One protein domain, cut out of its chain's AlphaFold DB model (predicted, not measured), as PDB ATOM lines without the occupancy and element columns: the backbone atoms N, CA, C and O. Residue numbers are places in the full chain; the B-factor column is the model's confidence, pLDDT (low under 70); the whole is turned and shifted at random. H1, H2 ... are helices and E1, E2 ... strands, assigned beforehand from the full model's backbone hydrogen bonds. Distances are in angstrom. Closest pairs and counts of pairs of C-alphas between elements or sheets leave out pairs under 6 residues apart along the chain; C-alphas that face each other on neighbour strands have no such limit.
ATOM      1  N   LYS A  14     442.965 226.389 461.482       78.19
ATOM      2  CA  LYS A  14     443.100 225.349 462.515       78.19
ATOM      3  C   LYS A  14     442.379 225.722 463.813       78.19
ATOM      4  O   LYS A  14     441.703 224.884 464.400       78.19
ATOM      5  N   TYR A  15     442.485 226.977 464.254       78.81
ATOM      6  CA  TYR A  15     441.800 227.445 465.460       78.81
ATOM      7  C   TYR A  15     440.276 227.439 465.295       78.81
ATOM      8  O   TYR A  15     439.571 227.071 466.234       78.81
ATOM      9  N   LYS A  16     439.758 227.784 464.105       83.31
ATOM     10  CA  LYS A  16     438.317 227.687 463.814       83.31
ATOM     11  C   LYS A  16     437.829 226.246 463.926       83.31
ATOM     12  O   LYS A  16     436.836 226.006 464.604       83.31
ATOM     13  N   VAL A  17     438.570 225.295 463.355       84.00
ATOM     14  CA  VAL A  17     438.255 223.860 463.452       84.00
ATOM     15  C   VAL A  17     438.252 223.379 464.903       84.00
ATOM     16  O   VAL A  17     437.311 222.712 465.330       84.00
ATOM     17  N   LEU A  18     439.266 223.749 465.690       81.75
ATOM     18  CA  LEU A  18     439.341 223.383 467.108       81.75
ATOM     19  C   LEU A  18     438.205 224.008 467.929       81.75
ATOM     20  O   LEU A  18     437.627 223.343 468.787       81.75
ATOM     21  N   THR A  19     437.868 225.268 467.655       84.25
ATOM     22  CA  THR A  19     436.804 225.999 468.354       84.25
ATOM     23  C   THR A  19     435.429 225.426 468.027       84.25
ATOM     24  O   THR A  19     434.658 225.162 468.949       84.25
ATOM     25  N   ASP A  20     435.127 225.182 466.747       88.56
ATOM     26  CA  ASP A  20     433.862 224.553 466.349       88.56
ATOM     27  C   ASP A  20     433.741 223.161 466.974       88.56
ATOM     28  O   ASP A  20     432.708 222.850 467.558       88.56
ATOM     29  N   MET A  21     434.832 222.383 467.003       85.19
ATOM     30  CA  MET A  21     434.839 221.063 467.637       85.19
ATOM     31  C   MET A  21     434.564 221.143 469.136       85.19
ATOM     32  O   MET A  21     433.748 220.379 469.652       85.19
ATOM     33  N   ALA A  22     435.218 222.068 469.840       84.69
ATOM     34  CA  ALA A  22     434.988 222.266 471.264       84.69
ATOM     35  C   ALA A  22     433.521 222.627 471.541       84.69
ATOM     36  O   ALA A  22     432.891 222.007 472.396       84.69
ATOM     37  N   PHE A  23     432.942 223.568 470.788       88.00
ATOM     38  CA  PHE A  23     431.531 223.933 470.937       88.00
ATOM     39  C   PHE A  23     430.582 222.804 470.546       88.00
ATOM     40  O   PHE A  23     429.594 222.578 471.240       88.00
ATOM     41  N   PHE A  24     430.878 222.070 469.477       87.94
ATOM     42  CA  PHE A  24     430.092 220.926 469.039       87.94
ATOM     43  C   PHE A  24     430.027 219.847 470.124       87.94
ATOM     44  O   PHE A  24     428.932 219.405 470.482       87.94
ATOM     45  N   LEU A  25     431.177 219.473 470.693       87.81
ATOM     46  CA  LEU A  25     431.264 218.493 471.775       87.81
ATOM     47  C   LEU A  25     430.577 219.000 473.051       87.81
ATOM     48  O   LEU A  25     429.808 218.265 473.666       87.81
ATOM     49  N   LEU A  26     430.789 220.264 473.426       88.62
ATOM     50  CA  LEU A  26     430.163 220.859 474.611       88.62
ATOM     51  C   LEU A  26     428.646 221.024 474.476       88.62
ATOM     52  O   LEU A  26     427.945 220.938 475.479       88.62
ATOM     53  N   TYR A  27     428.124 221.286 473.281       89.50
ATOM     54  CA  TYR A  27     426.690 221.484 473.080       89.50
ATOM     55  C   TYR A  27     425.940 220.151 472.985       89.50
ATOM     56  O   TYR A  27     424.893 219.993 473.607       89.50
ATOM     57  N   ASN A  28     426.487 219.181 472.245       87.44
ATOM     58  CA  ASN A  28     425.781 217.935 471.928       87.44
ATOM     59  C   ASN A  28     426.139 216.769 472.858       87.44
ATOM     60  O   ASN A  28     425.325 215.875 473.065       87.44
ATOM     61  N   PHE A  29     427.340 216.776 473.441       89.25
ATOM     62  CA  PHE A  29     427.893 215.642 474.193       89.25
ATOM     63  C   PHE A  29     428.325 216.031 475.612       89.25
ATOM     64  O   PHE A  29     429.146 215.367 476.252       89.25
ATOM     65  N   ARG A  30     427.745 217.101 476.164       88.56
ATOM     66  CA  ARG A  30     427.930 217.434 477.580       88.56
ATOM     67  C   ARG A  30     427.418 216.300 478.464       88.56
ATOM     68  O   ARG A  30     426.300 215.826 478.293       88.56
ATOM     69  N   GLY A  31     428.228 215.910 479.446       88.25
ATOM     70  CA  GLY A  31     427.895 214.820 480.366       88.25
ATOM     71  C   GLY A  31     428.076 213.424 479.765       88.25
ATOM     72  O   GLY A  31     427.658 212.451 480.377       88.25
ATOM     73  N   SER A  32     428.683 213.321 478.581       91.88
ATOM     74  CA  SER A  32     429.091 212.041 478.003       91.88
ATOM     75  C   SER A  32     430.321 211.461 478.703       91.88
ATOM     76  O   SER A  32     431.159 212.202 479.221       91.88
ATOM     77  N   PHE A  33     430.453 210.136 478.673       90.94
ATOM     78  CA  PHE A  33     431.630 209.428 479.169       90.94
ATOM     79  C   PHE A  33     432.522 209.006 478.005       90.94
ATOM     80  O   PHE A  33     432.095 208.272 477.115       90.94
ATOM     81  N   LEU A  34     433.772 209.464 478.007       90.69
ATOM     82  CA  LEU A  34     434.724 209.156 476.950       90.69
ATOM     83  C   LEU A  34     435.222 207.711 477.092       90.69
ATOM     84  O   LEU A  34     435.783 207.342 478.119       90.69
ATOM     85  N   TYR A  35     435.022 206.901 476.054       90.81
ATOM     86  CA  TYR A  35     435.445 205.500 476.033       90.81
ATOM     87  C   TYR A  35     436.826 205.347 475.400       90.81
ATOM     88  O   TYR A  35     437.689 204.648 475.930       90.81
ATOM     89  N   LYS A  36     437.041 205.988 474.244       90.81
ATOM     90  CA  LYS A  36     438.265 205.821 473.460       90.81
ATOM     91  C   LYS A  36     438.450 206.929 472.437       90.81
ATOM     92  O   LYS A  36     437.485 207.359 471.817       90.81
ATOM     93  N   ILE A  37     439.693 207.312 472.180       90.81
ATOM     94  CA  ILE A  37     440.058 208.170 471.053       90.81
ATOM     95  C   ILE A  37     441.010 207.400 470.137       90.81
ATOM     96  O   ILE A  37     442.004 206.844 470.603       90.81
ATOM     97  N   LEU A  38     440.714 207.366 468.836       91.06
ATOM     98  CA  LEU A  38     441.627 206.852 467.815       91.06
ATOM     99  C   LEU A  38     442.099 207.990 466.920       91.06
ATOM    100  O   LEU A  38     441.293 208.786 466.438       91.06
ATOM    101  N   VAL A  39     443.401 208.022 466.664       88.75
ATOM    102  CA  VAL A  39     444.026 208.983 465.759       88.75
ATOM    103  C   VAL A  39     444.701 208.216 464.635       88.75
ATOM    104  O   VAL A  39     445.527 207.339 464.903       88.75
ATOM    105  N   SER A  40     444.360 208.549 463.387       88.88
ATOM    106  CA  SER A  40     445.005 207.937 462.222       88.88
ATOM    107  C   SER A  40     446.479 208.336 462.163       88.88
ATOM    108  O   SER A  40     446.830 209.510 462.292       88.88
ATOM    109  N   VAL A  41     447.340 207.341 461.956       87.00
ATOM    110  CA  VAL A  41     448.798 207.506 461.877       87.00
ATOM    111  C   VAL A  41     449.277 207.590 460.437       87.00
ATOM    112  O   VAL A  41     450.275 208.259 460.160       87.00
ATOM    113  N   ALA A  42     448.559 206.962 459.507       87.50
ATOM    114  CA  ALA A  42     448.871 207.077 458.100       87.50
ATOM    115  C   ALA A  42     448.696 208.530 457.617       87.50
ATOM    116  O   ALA A  42     447.771 209.240 458.040       87.50
ATOM    117  N   PRO A  43     449.594 209.010 456.742       85.69
ATOM    118  CA  PRO A  43     449.484 210.346 456.182       85.69
ATOM    119  C   PRO A  43     448.302 210.429 455.209       85.69
ATOM    120  O   PRO A  43     448.030 209.485 454.470       85.69
ATOM    121  N   LEU A  44     447.659 211.598 455.162       87.75
ATOM    122  CA  LEU A  44     446.698 211.931 454.111       87.75
ATOM    123  C   LEU A  44     447.354 211.757 452.733       87.75
ATOM    124  O   LEU A  44     448.445 212.287 452.490       87.75
ATOM    125  N   ASN A  45     446.685 211.061 451.815       88.06
ATOM    126  CA  ASN A  45     447.182 210.910 450.450       88.06
ATOM    127  C   ASN A  45     446.940 212.185 449.623       88.06
ATOM    128  O   ASN A  45     445.963 212.314 448.885       88.06
ATOM    129  N   THR A  46     447.863 213.140 449.719       85.25
ATOM    130  CA  THR A  46     447.782 214.433 449.016       85.25
ATOM    131  C   THR A  46     448.047 214.345 447.513       85.25
ATOM    132  O   THR A  46     447.844 215.327 446.803       85.25
ATOM    133  N   LYS A  47     448.466 213.177 447.001       88.62
ATOM    134  CA  LYS A  47     448.607 212.941 445.554       88.62
ATOM    135  C   LYS A  47     447.254 212.799 444.860       88.62
ATOM    136  O   LYS A  47     447.170 213.026 443.658       88.62
ATOM    137  N   VAL A  48     446.218 212.413 445.606       88.81
ATOM    138  CA  VAL A  48     444.842 212.332 445.115       88.81
ATOM    139  C   VAL A  48     444.152 213.668 445.417       88.81
ATOM    140  O   VAL A  48     444.197 214.124 446.570       88.81
ATOM    141  N   PRO A  49     443.533 214.324 444.419       87.69
ATOM    142  CA  PRO A  49     442.734 215.523 444.648       87.69
ATOM    143  C   PRO A  49     441.641 215.256 445.683       87.69
ATOM    144  O   PRO A  49     441.029 214.192 445.663       87.69
ATOM    145  N   ALA A  50     441.356 216.219 446.563       86.19
ATOM    146  CA  ALA A  50     440.368 216.052 447.634       86.19
ATOM    147  C   ALA A  50     439.020 215.500 447.133       86.19
ATOM    148  O   ALA A  50     438.457 214.597 447.739       86.19
ATOM    149  N   VAL A  51     438.549 215.965 445.974       87.94
ATOM    150  CA  VAL A  51     437.281 215.534 445.358       87.94
ATOM    151  C   VAL A  51     437.243 214.063 444.919       87.94
ATOM    152  O   VAL A  51     436.159 213.548 444.659       87.94
ATOM    153  N   ASP A  52     438.391 213.386 444.874       91.00
ATOM    154  CA  ASP A  52     438.525 211.985 444.465       91.00
ATOM    155  C   ASP A  52     438.973 211.063 445.609       91.00
ATOM    156  O   ASP A  52     438.962 209.842 445.441       91.00
ATOM    157  N   ARG A  53     439.338 211.617 446.776       91.44
ATOM    158  CA  ARG A  53     439.798 210.827 447.927       91.44
ATOM    159  C   ARG A  53     438.681 209.946 448.480       91.44
ATOM    160  O   ARG A  53     437.549 210.402 448.663       91.44
ATOM    161  N   GLY A  54     439.025 208.702 448.783       86.94
ATOM    162  CA  GLY A  54     438.189 207.735 449.484       86.94
ATOM    163  C   GLY A  54     438.710 207.413 450.885       86.94
ATOM    164  O   GLY A  54     439.651 208.022 451.392       86.94
ATOM    165  N   CYS A  55     438.115 206.401 451.518       80.94
ATOM    166  CA  CYS A  55     438.488 205.981 452.873       80.94
ATOM    167  C   CYS A  55     439.945 205.492 452.984       80.94
ATOM    168  O   CYS A  55     440.583 205.686 454.017       80.94
ATOM    169  N   THR A  56     440.500 204.906 451.920       88.06
ATOM    170  CA  THR A  56     441.894 204.433 451.866       88.06
ATOM    171  C   THR A  56     442.916 205.558 451.718       88.06
ATOM    172  O   THR A  56     444.112 205.300 451.796       88.06
ATOM    173  N   ASP A  57     442.466 206.798 451.515       90.12
ATOM    174  CA  ASP A  57     443.323 207.984 451.454       90.12
ATOM    175  C   ASP A  57     443.511 208.652 452.828       90.12
ATOM    176  O   ASP A  57     444.127 209.716 452.912       90.12
ATOM    177  N   PHE A  58     443.016 208.015 453.901       87.94
ATOM    178  CA  PHE A  58     443.177 208.426 455.303       87.94
ATOM    179  C   PHE A  58     442.604 209.814 455.612       87.94
ATOM    180  O   PHE A  58     443.211 210.632 456.315       87.94
ATOM    181  N   THR A  59     441.409 210.064 455.072       90.44
ATOM    182  CA  THR A  59     440.650 211.310 455.240       90.44
ATOM    183  C   THR A  59     440.091 211.455 456.655       90.44
ATOM    184  O   THR A  59     440.105 212.560 457.192       90.44
ATOM    185  N   THR A  60     439.686 210.362 457.310       91.44
ATOM    186  CA  THR A  60     439.335 210.366 458.739       91.44
ATOM    187  C   THR A  60     440.582 210.512 459.597       91.44
ATOM    188  O   THR A  60     441.448 209.635 459.603       91.44
ATOM    189  N   ARG A  61     440.677 211.602 460.363       87.56
ATOM    190  CA  ARG A  61     441.869 211.886 461.187       87.56
ATOM    191  C   ARG A  61     441.684 211.539 462.650       87.56
ATOM    192  O   ARG A  61     442.632 211.092 463.291       87.56
ATOM    193  N   LEU A  62     440.476 211.741 463.158       89.50
ATOM    194  CA  LEU A  62     440.155 211.590 464.567       89.50
ATOM    195  C   LEU A  62     438.820 210.864 464.707       89.50
ATOM    196  O   LEU A  62     437.847 211.199 464.032       89.50
ATOM    197  N   LYS A  63     438.788 209.873 465.595       93.38
ATOM    198  CA  LYS A  63     437.582 209.158 466.002       93.38
ATOM    199  C   LYS A  63     437.453 209.224 467.513       93.38
ATOM    200  O   LYS A  63     438.398 208.894 468.228       93.38
ATOM    201  N   ILE A  64     436.289 209.626 467.994       92.94
ATOM    202  CA  ILE A  64     435.977 209.753 469.414       92.94
ATOM    203  C   ILE A  64     434.815 208.809 469.705       92.94
ATOM    204  O   ILE A  64     433.705 209.018 469.228       92.94
ATOM    205  N   PHE A  65     435.082 207.769 470.483       94.44
ATOM    206  CA  PHE A  65     434.079 206.838 470.979       94.44
ATOM    207  C   PHE A  65     433.695 207.245 472.394       94.44
ATOM    208  O   PHE A  65     434.555 207.347 473.273       94.44
ATOM    209  N   LEU A  66     432.409 207.461 472.628       94.62
ATOM    210  CA  LEU A  66     431.873 207.881 473.917       94.62
ATOM    211  C   LEU A  66     430.499 207.266 474.166       94.62
ATOM    212  O   LEU A  66     429.791 206.891 473.234       94.62
ATOM    213  N   PHE A  67     430.106 207.184 475.427       93.75
ATOM    214  CA  PHE A  67     428.706 207.013 475.790       93.75
ATOM    215  C   PHE A  67     428.097 208.404 475.878       93.75
ATOM    216  O   PHE A  67     428.570 209.231 476.659       93.75
ATOM    217  N   SER A  68     427.090 208.673 475.049       91.19
ATOM    218  CA  SER A  68     426.366 209.947 475.077       91.19
ATOM    219  C   SER A  68     425.655 210.143 476.424       91.19
ATOM    220  O   SER A  68     425.621 209.241 477.261       91.19
ATOM    221  N   SER A  69     425.086 211.323 476.677       87.56
ATOM    222  CA  SER A  69     424.475 211.648 477.978       87.56
ATOM    223  C   SER A  69     423.320 210.724 478.387       87.56
ATOM    224  O   SER A  69     423.032 210.598 479.573       87.56
ATOM    225  N   ASN A  70     422.677 210.056 477.425       88.38
ATOM    226  CA  ASN A  70     421.646 209.044 477.671       88.38
ATOM    227  C   ASN A  70     422.201 207.604 477.745       88.38
ATOM    228  O   ASN A  70     421.426 206.654 477.749       88.38
ATOM    229  N   GLY A  71     423.525 207.437 477.754       88.25
ATOM    230  CA  GLY A  71     424.206 206.145 477.789       88.25
ATOM    231  C   GLY A  71     424.414 205.483 476.424       88.25
ATOM    232  O   GLY A  71     425.050 204.437 476.369       88.25
ATOM    233  N   THR A  72     423.945 206.063 475.311       91.69
ATOM    234  CA  THR A  72     424.068 205.426 473.985       91.69
ATOM    235  C   THR A  72     425.519 205.439 473.490       91.69
ATOM    236  O   THR A  72     426.100 206.530 473.371       91.69
ATOM    237  N   PRO A  73     426.107 204.281 473.128       94.81
ATOM    238  CA  PRO A  73     427.412 204.218 472.478       94.81
ATOM    239  C   PRO A  73     427.418 204.973 471.151       94.81
ATOM    240  O   PRO A  73     426.606 204.713 470.263       94.81
ATOM    241  N   THR A  74     428.345 205.915 471.032       94.19
ATOM    242  CA  THR A  74     428.414 206.868 469.927       94.19
ATOM    243  C   THR A  74     429.850 207.003 469.438       94.19
ATOM    244  O   THR A  74     430.786 207.096 470.233       94.19
ATOM    245  N   LEU A  75     430.012 207.045 468.120       95.06
ATOM    246  CA  LEU A  75     431.239 207.384 467.416       95.06
ATOM    247  C   LEU A  75     431.083 208.770 466.793       95.06
ATOM    248  O   LEU A  75     430.129 209.024 466.068       95.06
ATOM    249  N   ILE A  76     432.052 209.643 467.027       93.56
ATOM    250  CA  ILE A  76     432.215 210.901 466.305       93.56
ATOM    251  C   ILE A  76     433.479 210.777 465.462       93.56
ATOM    252  O   ILE A  76     434.570 210.616 466.012       93.56
ATOM    253  N   ARG A  77     433.353 210.852 464.138       92.81
ATOM    254  CA  ARG A  77     434.492 210.964 463.222       92.81
ATOM    255  C   ARG A  77     434.675 212.399 462.780       92.81
ATOM    256  O   ARG A  77     433.700 213.128 462.609       92.81
ATOM    257  N   ILE A  78     435.928 212.769 462.560       90.62
ATOM    258  CA  ILE A  78     436.290 214.035 461.942       90.62
ATOM    259  C   ILE A  78     437.059 213.731 460.670       90.62
ATOM    260  O   ILE A  78     438.164 213.170 460.701       90.62
ATOM    261  N   ASP A  79     436.441 214.122 459.566       90.75
ATOM    262  CA  ASP A  79     436.850 213.752 458.226       90.75
ATOM    263  C   ASP A  79     437.330 215.001 457.480       90.75
ATOM    264  O   ASP A  79     436.674 216.046 457.468       90.75
ATOM    265  N   LEU A  80     438.516 214.895 456.879       91.19
ATOM    266  CA  LEU A  80     439.054 215.878 455.943       91.19
ATOM    267  C   LEU A  80     438.288 215.836 454.611       91.19
ATOM    268  O   LEU A  80     437.607 214.847 454.328       91.19
ATOM    269  N   PRO A  81     438.428 216.875 453.764       90.81
ATOM    270  CA  PRO A  81     437.772 216.932 452.464       90.81
ATOM    271  C   PRO A  81     438.013 215.669 451.628       90.81
ATOM    272  O   PRO A  81     439.155 215.227 451.449       90.81
ATOM    273  N   HIS A  82     436.925 215.104 451.104       91.19
ATOM    274  CA  HIS A  82     436.939 213.868 450.327       91.19
ATOM    275  C   HIS A  82     435.849 213.849 449.246       91.19
ATOM    276  O   HIS A  82     435.055 214.787 449.106       91.19
ATOM    277  N   LYS A  83     435.778 212.763 448.468       92.00
ATOM    278  CA  LYS A  83     434.786 212.604 447.400       92.00
ATOM    279  C   LYS A  83     433.359 212.795 447.910       92.00
ATOM    280  O   LYS A  83     432.941 212.129 448.852       92.00
ATOM    281  N   GLY A  84     432.624 213.707 447.271       88.50
ATOM    282  CA  GLY A  84     431.255 214.082 447.644       88.50
ATOM    283  C   GLY A  84     431.143 215.089 448.795       88.50
ATOM    284  O   GLY A  84     430.079 215.680 448.953       88.50
ATOM    285  N   VAL A  85     432.221 215.342 449.551       90.25
ATOM    286  CA  VAL A  85     432.223 216.243 450.718       90.25
ATOM    287  C   VAL A  85     433.494 217.114 450.721       90.25
ATOM    288  O   VAL A  85     434.495 216.769 451.350       90.25
ATOM    289  N   PRO A  86     433.500 218.257 450.007       88.00
ATOM    290  CA  PRO A  86     434.700 219.072 449.784       88.00
ATOM    291  C   PRO A  86     435.017 220.025 450.955       88.00
ATOM    292  O   PRO A  86     435.391 221.177 450.744       88.00
ATOM    293  N   TYR A  87     434.817 219.585 452.198       89.25
ATOM    294  CA  TYR A  87     435.043 220.376 453.410       89.25
ATOM    295  C   TYR A  87     435.267 219.465 454.624       89.25
ATOM    296  O   TYR A  87     434.866 218.298 454.621       89.25
ATOM    297  N   ILE A  88     435.890 220.006 455.676       90.06
ATOM    298  CA  ILE A  88     436.034 219.294 456.951       90.06
ATOM    299  C   ILE A  88     434.662 219.180 457.611       90.06
ATOM    300  O   ILE A  88     433.888 220.143 457.627       90.06
ATOM    301  N   HIS A  89     434.350 218.008 458.150       91.31
ATOM    302  CA  HIS A  89     433.056 217.753 458.766       91.31
ATOM    303  C   HIS A  89     433.126 216.705 459.875       91.31
ATOM    304  O   HIS A  89     434.068 215.914 459.966       91.31
ATOM    305  N   TYR A  90     432.085 216.710 460.701       90.38
ATOM    306  CA  TYR A  90     431.796 215.661 461.663       90.38
ATOM    307  C   TYR A  90     430.855 214.634 461.054       90.38
ATOM    308  O   TYR A  90     429.929 215.000 460.330       90.38
ATOM    309  N   ASN A  91     431.053 213.378 461.434       91.44
ATOM    310  CA  ASN A  91     430.072 212.315 461.280       91.44
ATOM    311  C   ASN A  91     429.780 211.714 462.652       91.44
ATOM    312  O   ASN A  91     430.712 211.317 463.350       91.44
ATOM    313  N   VAL A  92     428.508 211.638 463.035       91.81
ATOM    314  CA  VAL A  92     428.065 210.970 464.265       91.81
ATOM    315  C   VAL A  92     427.385 209.645 463.921       91.81
ATOM    316  O   VAL A  92     426.467 209.563 463.111       91.81
ATOM    317  N   GLU A  93     427.828 208.566 464.539       91.44
ATOM    318  CA  GLU A  93     427.312 207.230 464.272       91.44
ATOM    319  C   GLU A  93     426.981 206.540 465.590       91.44
ATOM    320  O   GLU A  93     427.718 206.636 466.573       91.44
ATOM    321  N   THR A  94     425.860 205.829 465.612       87.94
ATOM    322  CA  THR A  94     425.543 204.864 466.669       87.94
ATOM    323  C   THR A  94     425.438 203.479 466.044       87.94
ATOM    324  O   THR A  94     425.461 203.326 464.824       87.94
ATOM    325  N   PHE A  95     425.282 202.451 466.874       78.12
ATOM    326  CA  PHE A  95     425.138 201.079 466.387       78.12
ATOM    327  C   PHE A  95     423.895 200.866 465.503       78.12
ATOM    328  O   PHE A  95     423.889 199.966 464.668       78.12
ATOM    329  N   VAL A  96     422.856 201.695 465.667       72.44
ATOM    330  CA  VAL A  96     421.567 201.567 464.964       72.44
ATOM    331  C   VAL A  96     421.246 202.742 464.036       72.44
ATOM    332  O   VAL A  96     420.281 202.668 463.280       72.44
ATOM    333  N   SER A  97     422.034 203.824 464.065       71.25
ATOM    334  CA  SER A  97     421.779 205.026 463.264       71.25
ATOM    335  C   SER A  97     423.050 205.588 462.623       71.25
ATOM    336  O   SER A  97     423.970 206.020 463.322       71.25
ATOM    337  N   SER A  98     423.038 205.685 461.295       61.28
ATOM    338  CA  SER A  98     424.027 206.407 460.484       61.28
ATOM    339  C   SER A  98     423.299 207.202 459.385       61.28
ATOM    340  O   SER A  98     423.231 206.767 458.236       61.28
ATOM    341  N   GLY A  99     422.643 208.305 459.762       54.62
ATOM    342  CA  GLY A  99     421.845 209.149 458.857       54.62
ATOM    343  C   GLY A  99     422.465 210.529 458.597       54.62
ATOM    344  O   GLY A  99     423.352 210.955 459.328       54.62
ATOM    345  N   GLU A 100     421.972 211.244 457.578       50.31
ATOM    346  CA  GLU A 100     422.468 212.575 457.162       50.31
ATOM    347  C   GLU A 100     422.369 213.654 458.254       50.31
ATOM    348  O   GLU A 100     423.186 214.569 458.283       50.31
ATOM    349  N   GLU A 101     421.432 213.530 459.202       54.91
ATOM    350  CA  GLU A 101     421.297 214.454 460.345       54.91
ATOM    351  C   GLU A 101     422.513 214.435 461.289       54.91
ATOM    352  O   GLU A 101     422.695 215.332 462.111       54.91
ATOM    353  N   ASN A 102     423.376 213.430 461.139       75.00
ATOM    354  CA  ASN A 102     424.599 213.267 461.904       75.00
ATOM    355  C   ASN A 102     425.848 213.817 461.196       75.00
ATOM    356  O   ASN A 102     426.964 213.636 461.693       75.00
ATOM    357  N   HIS A 103     425.676 214.455 460.038       85.19
ATOM    358  CA  HIS A 103     426.744 215.079 459.265       85.19
ATOM    359  C   HIS A 103     426.737 216.589 459.489       85.19
ATOM    360  O   HIS A 103     425.712 217.252 459.323       85.19
ATOM    361  N   ARG A 104     427.880 217.165 459.872       88.19
ATOM    362  CA  ARG A 104     427.985 218.615 460.085       88.19
ATOM    363  C   ARG A 104     429.264 219.175 459.494       88.19
ATOM    364  O   ARG A 104     430.357 218.847 459.946       88.19
ATOM    365  N   LYS A 105     429.112 220.102 458.549       90.62
ATOM    366  CA  LYS A 105     430.200 220.938 458.029       90.62
ATOM    367  C   LYS A 105     430.799 221.822 459.129       90.62
ATOM    368  O   LYS A 105     430.058 222.435 459.897       90.62
ATOM    369  N   ILE A 106     432.123 221.960 459.118       88.94
ATOM    370  CA  ILE A 106     432.842 223.008 459.846       88.94
ATOM    371  C   ILE A 106     433.001 224.224 458.932       88.94
ATOM    372  O   ILE A 106     433.424 224.091 457.780       88.94
ATOM    373  N   ASP A 107     432.659 225.412 459.430       84.44
ATOM    374  CA  ASP A 107     432.816 226.657 458.673       84.44
ATOM    375  C   ASP A 107     434.262 227.175 458.750       84.44
ATOM    376  O   ASP A 107     434.621 228.022 459.570       84.44
ATOM    377  N   CYS A 108     435.113 226.596 457.906       80.75
ATOM    378  CA  CYS A 108     436.507 226.975 457.719       80.75
ATOM    379  C   CYS A 108     436.878 226.939 456.228       80.75
ATOM    380  O   CYS A 108     436.192 226.316 455.408       80.75
ATOM    381  N   GLU A 109     437.984 227.585 455.867       81.62
ATOM    382  CA  GLU A 109     438.622 227.357 454.574       81.62
ATOM    383  C   GLU A 109     439.102 225.901 454.474       81.62
ATOM    384  O   GLU A 109     439.262 225.192 455.471       81.62
ATOM    385  N   ILE A 110     439.300 225.424 453.246       74.44
ATOM    386  CA  ILE A 110     439.750 224.052 453.001       74.44
ATOM    387  C   ILE A 110     441.180 223.901 453.526       74.44
ATOM    388  O   ILE A 110     442.108 224.528 453.018       74.44
ATOM    389  N   ILE A 111     441.355 223.025 454.515       71.00
ATOM    390  CA  ILE A 111     442.658 222.663 455.071       71.00
ATOM    391  C   ILE A 111     442.916 221.182 454.778       71.00
ATOM    392  O   ILE A 111     442.227 220.310 455.301       71.00
ATOM    393  N   ASP A 112     443.950 220.903 453.987       70.12
ATOM    394  CA  ASP A 112     444.468 219.552 453.720       70.12
ATOM    395  C   ASP A 112     445.684 219.255 454.618       70.12
ATOM    396  O   ASP A 112     446.759 218.865 454.159       70.12
ATOM    397  N   ASP A 113     445.531 219.495 455.920       73.31
ATOM    398  CA  ASP A 113     446.609 219.353 456.896       73.31
ATOM    399  C   ASP A 113     446.366 218.153 457.813       73.31
ATOM    400  O   ASP A 113     445.426 218.123 458.610       73.31
ATOM    401  N   LYS A 114     447.257 217.163 457.720       68.06
ATOM    402  CA  LYS A 114     447.236 215.960 458.561       68.06
ATOM    403  C   LYS A 114     447.469 216.265 460.048       68.06
ATOM    404  O   LYS A 114     447.025 215.484 460.885       68.06
ATOM    405  N   ASP A 115     448.135 217.380 460.356       72.62
ATOM    406  CA  ASP A 115     448.573 217.769 461.698       72.62
ATOM    407  C   ASP A 115     447.613 218.781 462.345       72.62
ATOM    408  O   ASP A 115     447.920 219.395 463.368       72.62
ATOM    409  N   ILE A 116     446.425 218.974 461.759       74.12
ATOM    410  CA  ILE A 116     445.419 219.924 462.248       74.12
ATOM    411  C   ILE A 116     444.988 219.660 463.701       74.12
ATOM    412  O   ILE A 116     444.653 220.601 464.416       74.12
ATOM    413  N   PHE A 117     445.061 218.406 464.161       74.44
ATOM    414  CA  PHE A 117     444.691 218.009 465.524       74.44
ATOM    415  C   PHE A 117     445.888 217.736 466.442       74.44
ATOM    416  O   PHE A 117     445.682 217.517 467.634       74.44
ATOM    417  N   THR A 118     447.125 217.761 465.936       70.56
ATOM    418  CA  THR A 118     448.312 217.301 466.679       70.56
ATOM    419  C   THR A 118     448.489 218.045 468.001       70.56
ATOM    420  O   THR A 118     448.601 217.407 469.040       70.56
ATOM    421  N   SER A 119     448.388 219.378 468.001       66.62
ATOM    422  CA  SER A 119     448.564 220.184 469.221       66.62
ATOM    423  C   SER A 119     447.501 219.918 470.294       66.62
ATOM    424  O   SER A 119     447.796 219.992 471.484       66.62
ATOM    425  N   LEU A 120     446.266 219.596 469.894       68.25
ATOM    426  CA  LEU A 120     445.214 219.207 470.836       68.25
ATOM    427  C   LEU A 120     445.490 217.811 471.401       68.25
ATOM    428  O   LEU A 120     445.370 217.577 472.601       68.25
ATOM    429  N   LEU A 121     445.854 216.881 470.524       73.69
ATOM    430  CA  LEU A 121     446.084 215.494 470.894       73.69
ATOM    431  C   LEU A 121     447.309 215.348 471.799       73.69
ATOM    432  O   LEU A 121     447.255 214.560 472.734       73.69
ATOM    433  N   GLU A 122     448.364 216.142 471.604       70.81
ATOM    434  CA  GLU A 122     449.525 216.198 472.504       70.81
ATOM    435  C   GLU A 122     449.131 216.569 473.942       70.81
ATOM    436  O   GLU A 122     449.620 215.957 474.892       70.81
ATOM    437  N   GLN A 123     448.208 217.519 474.122       69.00
ATOM    438  CA  GLN A 123     447.709 217.874 475.456       69.00
ATOM    439  C   GLN A 123     446.912 216.726 476.081       69.00
ATOM    440  O   GLN A 123     447.170 216.348 477.222       69.00
ATOM    441  N   VAL A 124     446.001 216.112 475.318       71.88
ATOM    442  CA  VAL A 124     445.195 214.985 475.810       71.88
ATOM    443  C   VAL A 124     446.066 213.757 476.112       71.88
ATOM    444  O   VAL A 124     445.795 213.047 477.076       71.88
ATOM    445  N   VAL A 125     447.137 213.514 475.348       77.50
ATOM    446  CA  VAL A 125     448.103 212.433 475.620       77.50
ATOM    447  C   VAL A 125     448.805 212.647 476.961       77.50
ATOM    448  O   VAL A 125     448.981 211.685 477.705       77.50
ATOM    449  N   ASN A 126     449.186 213.884 477.285       74.88
ATOM    450  CA  ASN A 126     449.869 214.185 478.545       74.88
ATOM    451  C   ASN A 126     448.965 213.974 479.767       74.88
ATOM    452  O   ASN A 126     449.442 213.531 480.810       74.88
ATOM    453  N   GLU A 127     447.674 214.279 479.647       75.06
ATOM    454  CA  GLU A 127     446.721 214.163 480.756       75.06
ATOM    455  C   GLU A 127     446.117 212.754 480.872       75.06
ATOM    456  O   GLU A 127     445.912 212.248 481.975       75.06
ATOM    457  N   CYS A 128     445.866 212.099 479.735       75.00
ATOM    458  CA  CYS A 128     445.122 210.845 479.635       75.00
ATOM    459  C   CYS A 128     445.790 209.863 478.646       75.00
ATOM    460  O   CYS A 128     445.178 209.480 477.642       75.00
ATOM    461  N   PRO A 129     447.019 209.384 478.918       72.12
ATOM    462  CA  PRO A 129     447.816 208.621 477.947       72.12
ATOM    463  C   PRO A 129     447.165 207.304 477.497       72.12
ATOM    464  O   PRO A 129     447.398 206.851 476.382       72.12
ATOM    465  N   ASN A 130     446.313 206.701 478.332       80.12
ATOM    466  CA  ASN A 130     445.630 205.440 478.015       80.12
ATOM    467  C   ASN A 130     444.371 205.616 477.150       80.12
ATOM    468  O   ASN A 130     443.807 204.628 476.678       80.12
ATOM    469  N   LEU A 131     443.906 206.855 476.970       80.50
ATOM    470  CA  LEU A 131     442.647 207.160 476.291       80.50
ATOM    471  C   LEU A 131     442.817 207.294 474.777       80.50
ATOM    472  O   LEU A 131     441.882 207.023 474.022       80.50
ATOM    473  N   ILE A 132     444.016 207.691 474.346       86.00
ATOM    474  CA  ILE A 132     444.376 207.872 472.942       86.00
ATOM    475  C   ILE A 132     445.113 206.639 472.434       86.00
ATOM    476  O   ILE A 132     446.090 206.184 473.022       86.00
ATOM    477  N   GLN A 133     444.679 206.133 471.283       88.31
ATOM    478  CA  GLN A 133     445.430 205.158 470.506       88.31
ATOM    479  C   GLN A 133     445.780 205.734 469.139       88.31
ATOM    480  O   GLN A 133     444.909 206.123 468.361       88.31
ATOM    481  N   TRP A 134     447.071 205.726 468.840       87.25
ATOM    482  CA  TRP A 134     447.623 206.100 467.546       87.25
ATOM    483  C   TRP A 134     447.606 204.871 466.643       87.25
ATOM    484  O   TRP A 134     448.501 204.029 466.711       87.25
ATOM    485  N   LYS A 135     446.540 204.722 465.858       89.38
ATOM    486  CA  LYS A 135     446.375 203.605 464.928       89.38
ATOM    487  C   LYS A 135     445.384 203.947 463.829       89.38
ATOM    488  O   LYS A 135     444.388 204.634 464.059       89.38
ATOM    489  N   ASP A 136     445.614 203.384 462.654       88.44
ATOM    490  CA  ASP A 136     444.616 203.409 461.595       88.44
ATOM    491  C   ASP A 136     443.477 202.439 461.928       88.44
ATOM    492  O   ASP A 136     443.670 201.416 462.590       88.44
ATOM    493  N   SER A 137     442.265 202.805 461.527       89.56
ATOM    494  CA  SER A 137     441.069 201.987 461.723       89.56
ATOM    495  C   SER A 137     440.058 202.268 460.625       89.56
ATOM    496  O   SER A 137     439.912 203.408 460.171       89.56
ATOM    497  N   PHE A 138     439.326 201.239 460.231       88.31
ATOM    498  CA  PHE A 138     438.343 201.286 459.155       88.31
ATOM    499  C   PHE A 138     436.931 201.045 459.699       88.31
ATOM    500  O   PHE A 138     436.738 200.803 460.887       88.31
TER     501      PHE A 138
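This is residues 14 to 138 of the 201 residues of an uncharacterized protein of Prevotella copri DSM 18205 (UniProt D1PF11). One twisted sheet of six strands makes a wall, with helix H1 grazing it by E3, E4 and E5 and helix H2 grazing it chiefly by E1 and E6. A long loop, residues 40 to 59, links E1 to E2. The printed part has 125 residues, with two named helices and six named strands in the order H1 E1 E2 E3 E4 E5 H2 E6. The sheet runs E5 E4 E3 E2 E1 E6 and is mixed; the class is mixed, helices and strands, with 59 residues in named elements, under half. The whole is compact, with a radius of gyration of the C-alphas of 14.1 A, and rounded, spanning 40 by 34 by 27 A.

E1, residues 33 to 39, E2, residues 60 to 67, E3, residues 73 to 79, E4, residues 89 to 94, and E5, residues 103 to 105, form a meander, each strand the antiparallel neighbour and hairpin partner of the one before. Within hydrogen-bond range are N 38 and O 63 at 2.8 A, N 76 and O 64 at 2.8 A, N 91 and O 77 at 2.9 A, and N 104 and O 90 at 3.0 A. Edge strand E6, residues 132 to 134, is parallel to E1 at 17 degrees, with N 133 and O 37 2.9 A apart. H1, residues 14 to 28, only grazes the sheet with residues 17 to 25. H2, residues 118 to 127, only grazes it with residues 118 to 125; its closest C-alphas to E6 are those of Val 125 and Ile 132, 6.5 A. H1 and H2 are apart, but only just, at 8.1 A. Each O i to N i+4 pair is within hydrogen-bond range in H1, and 5 of 6 in H2.

H1 begins at C-alpha 14 (443.100, 225.349, 462.515) and is 21.1 A long. E1 measures 18.3 A, E2 20.4 A, E3 19.6 A, E4 16.9 A and H2 14.5 A; E5 and E6 have three residues each. E6 ends at C-alpha 134 (447.623, 206.100, 467.546).

The C-alphas farthest apart, those of Lys 47 and Asn 70, are 42.1 A apart. The printed part has no cut; the links E1 to E2 and E5 to H2 are long. The mean pLDDT of the printed part is 84.5, and residues 98 to 101, 114, 119 to 120 and 123 are under 70.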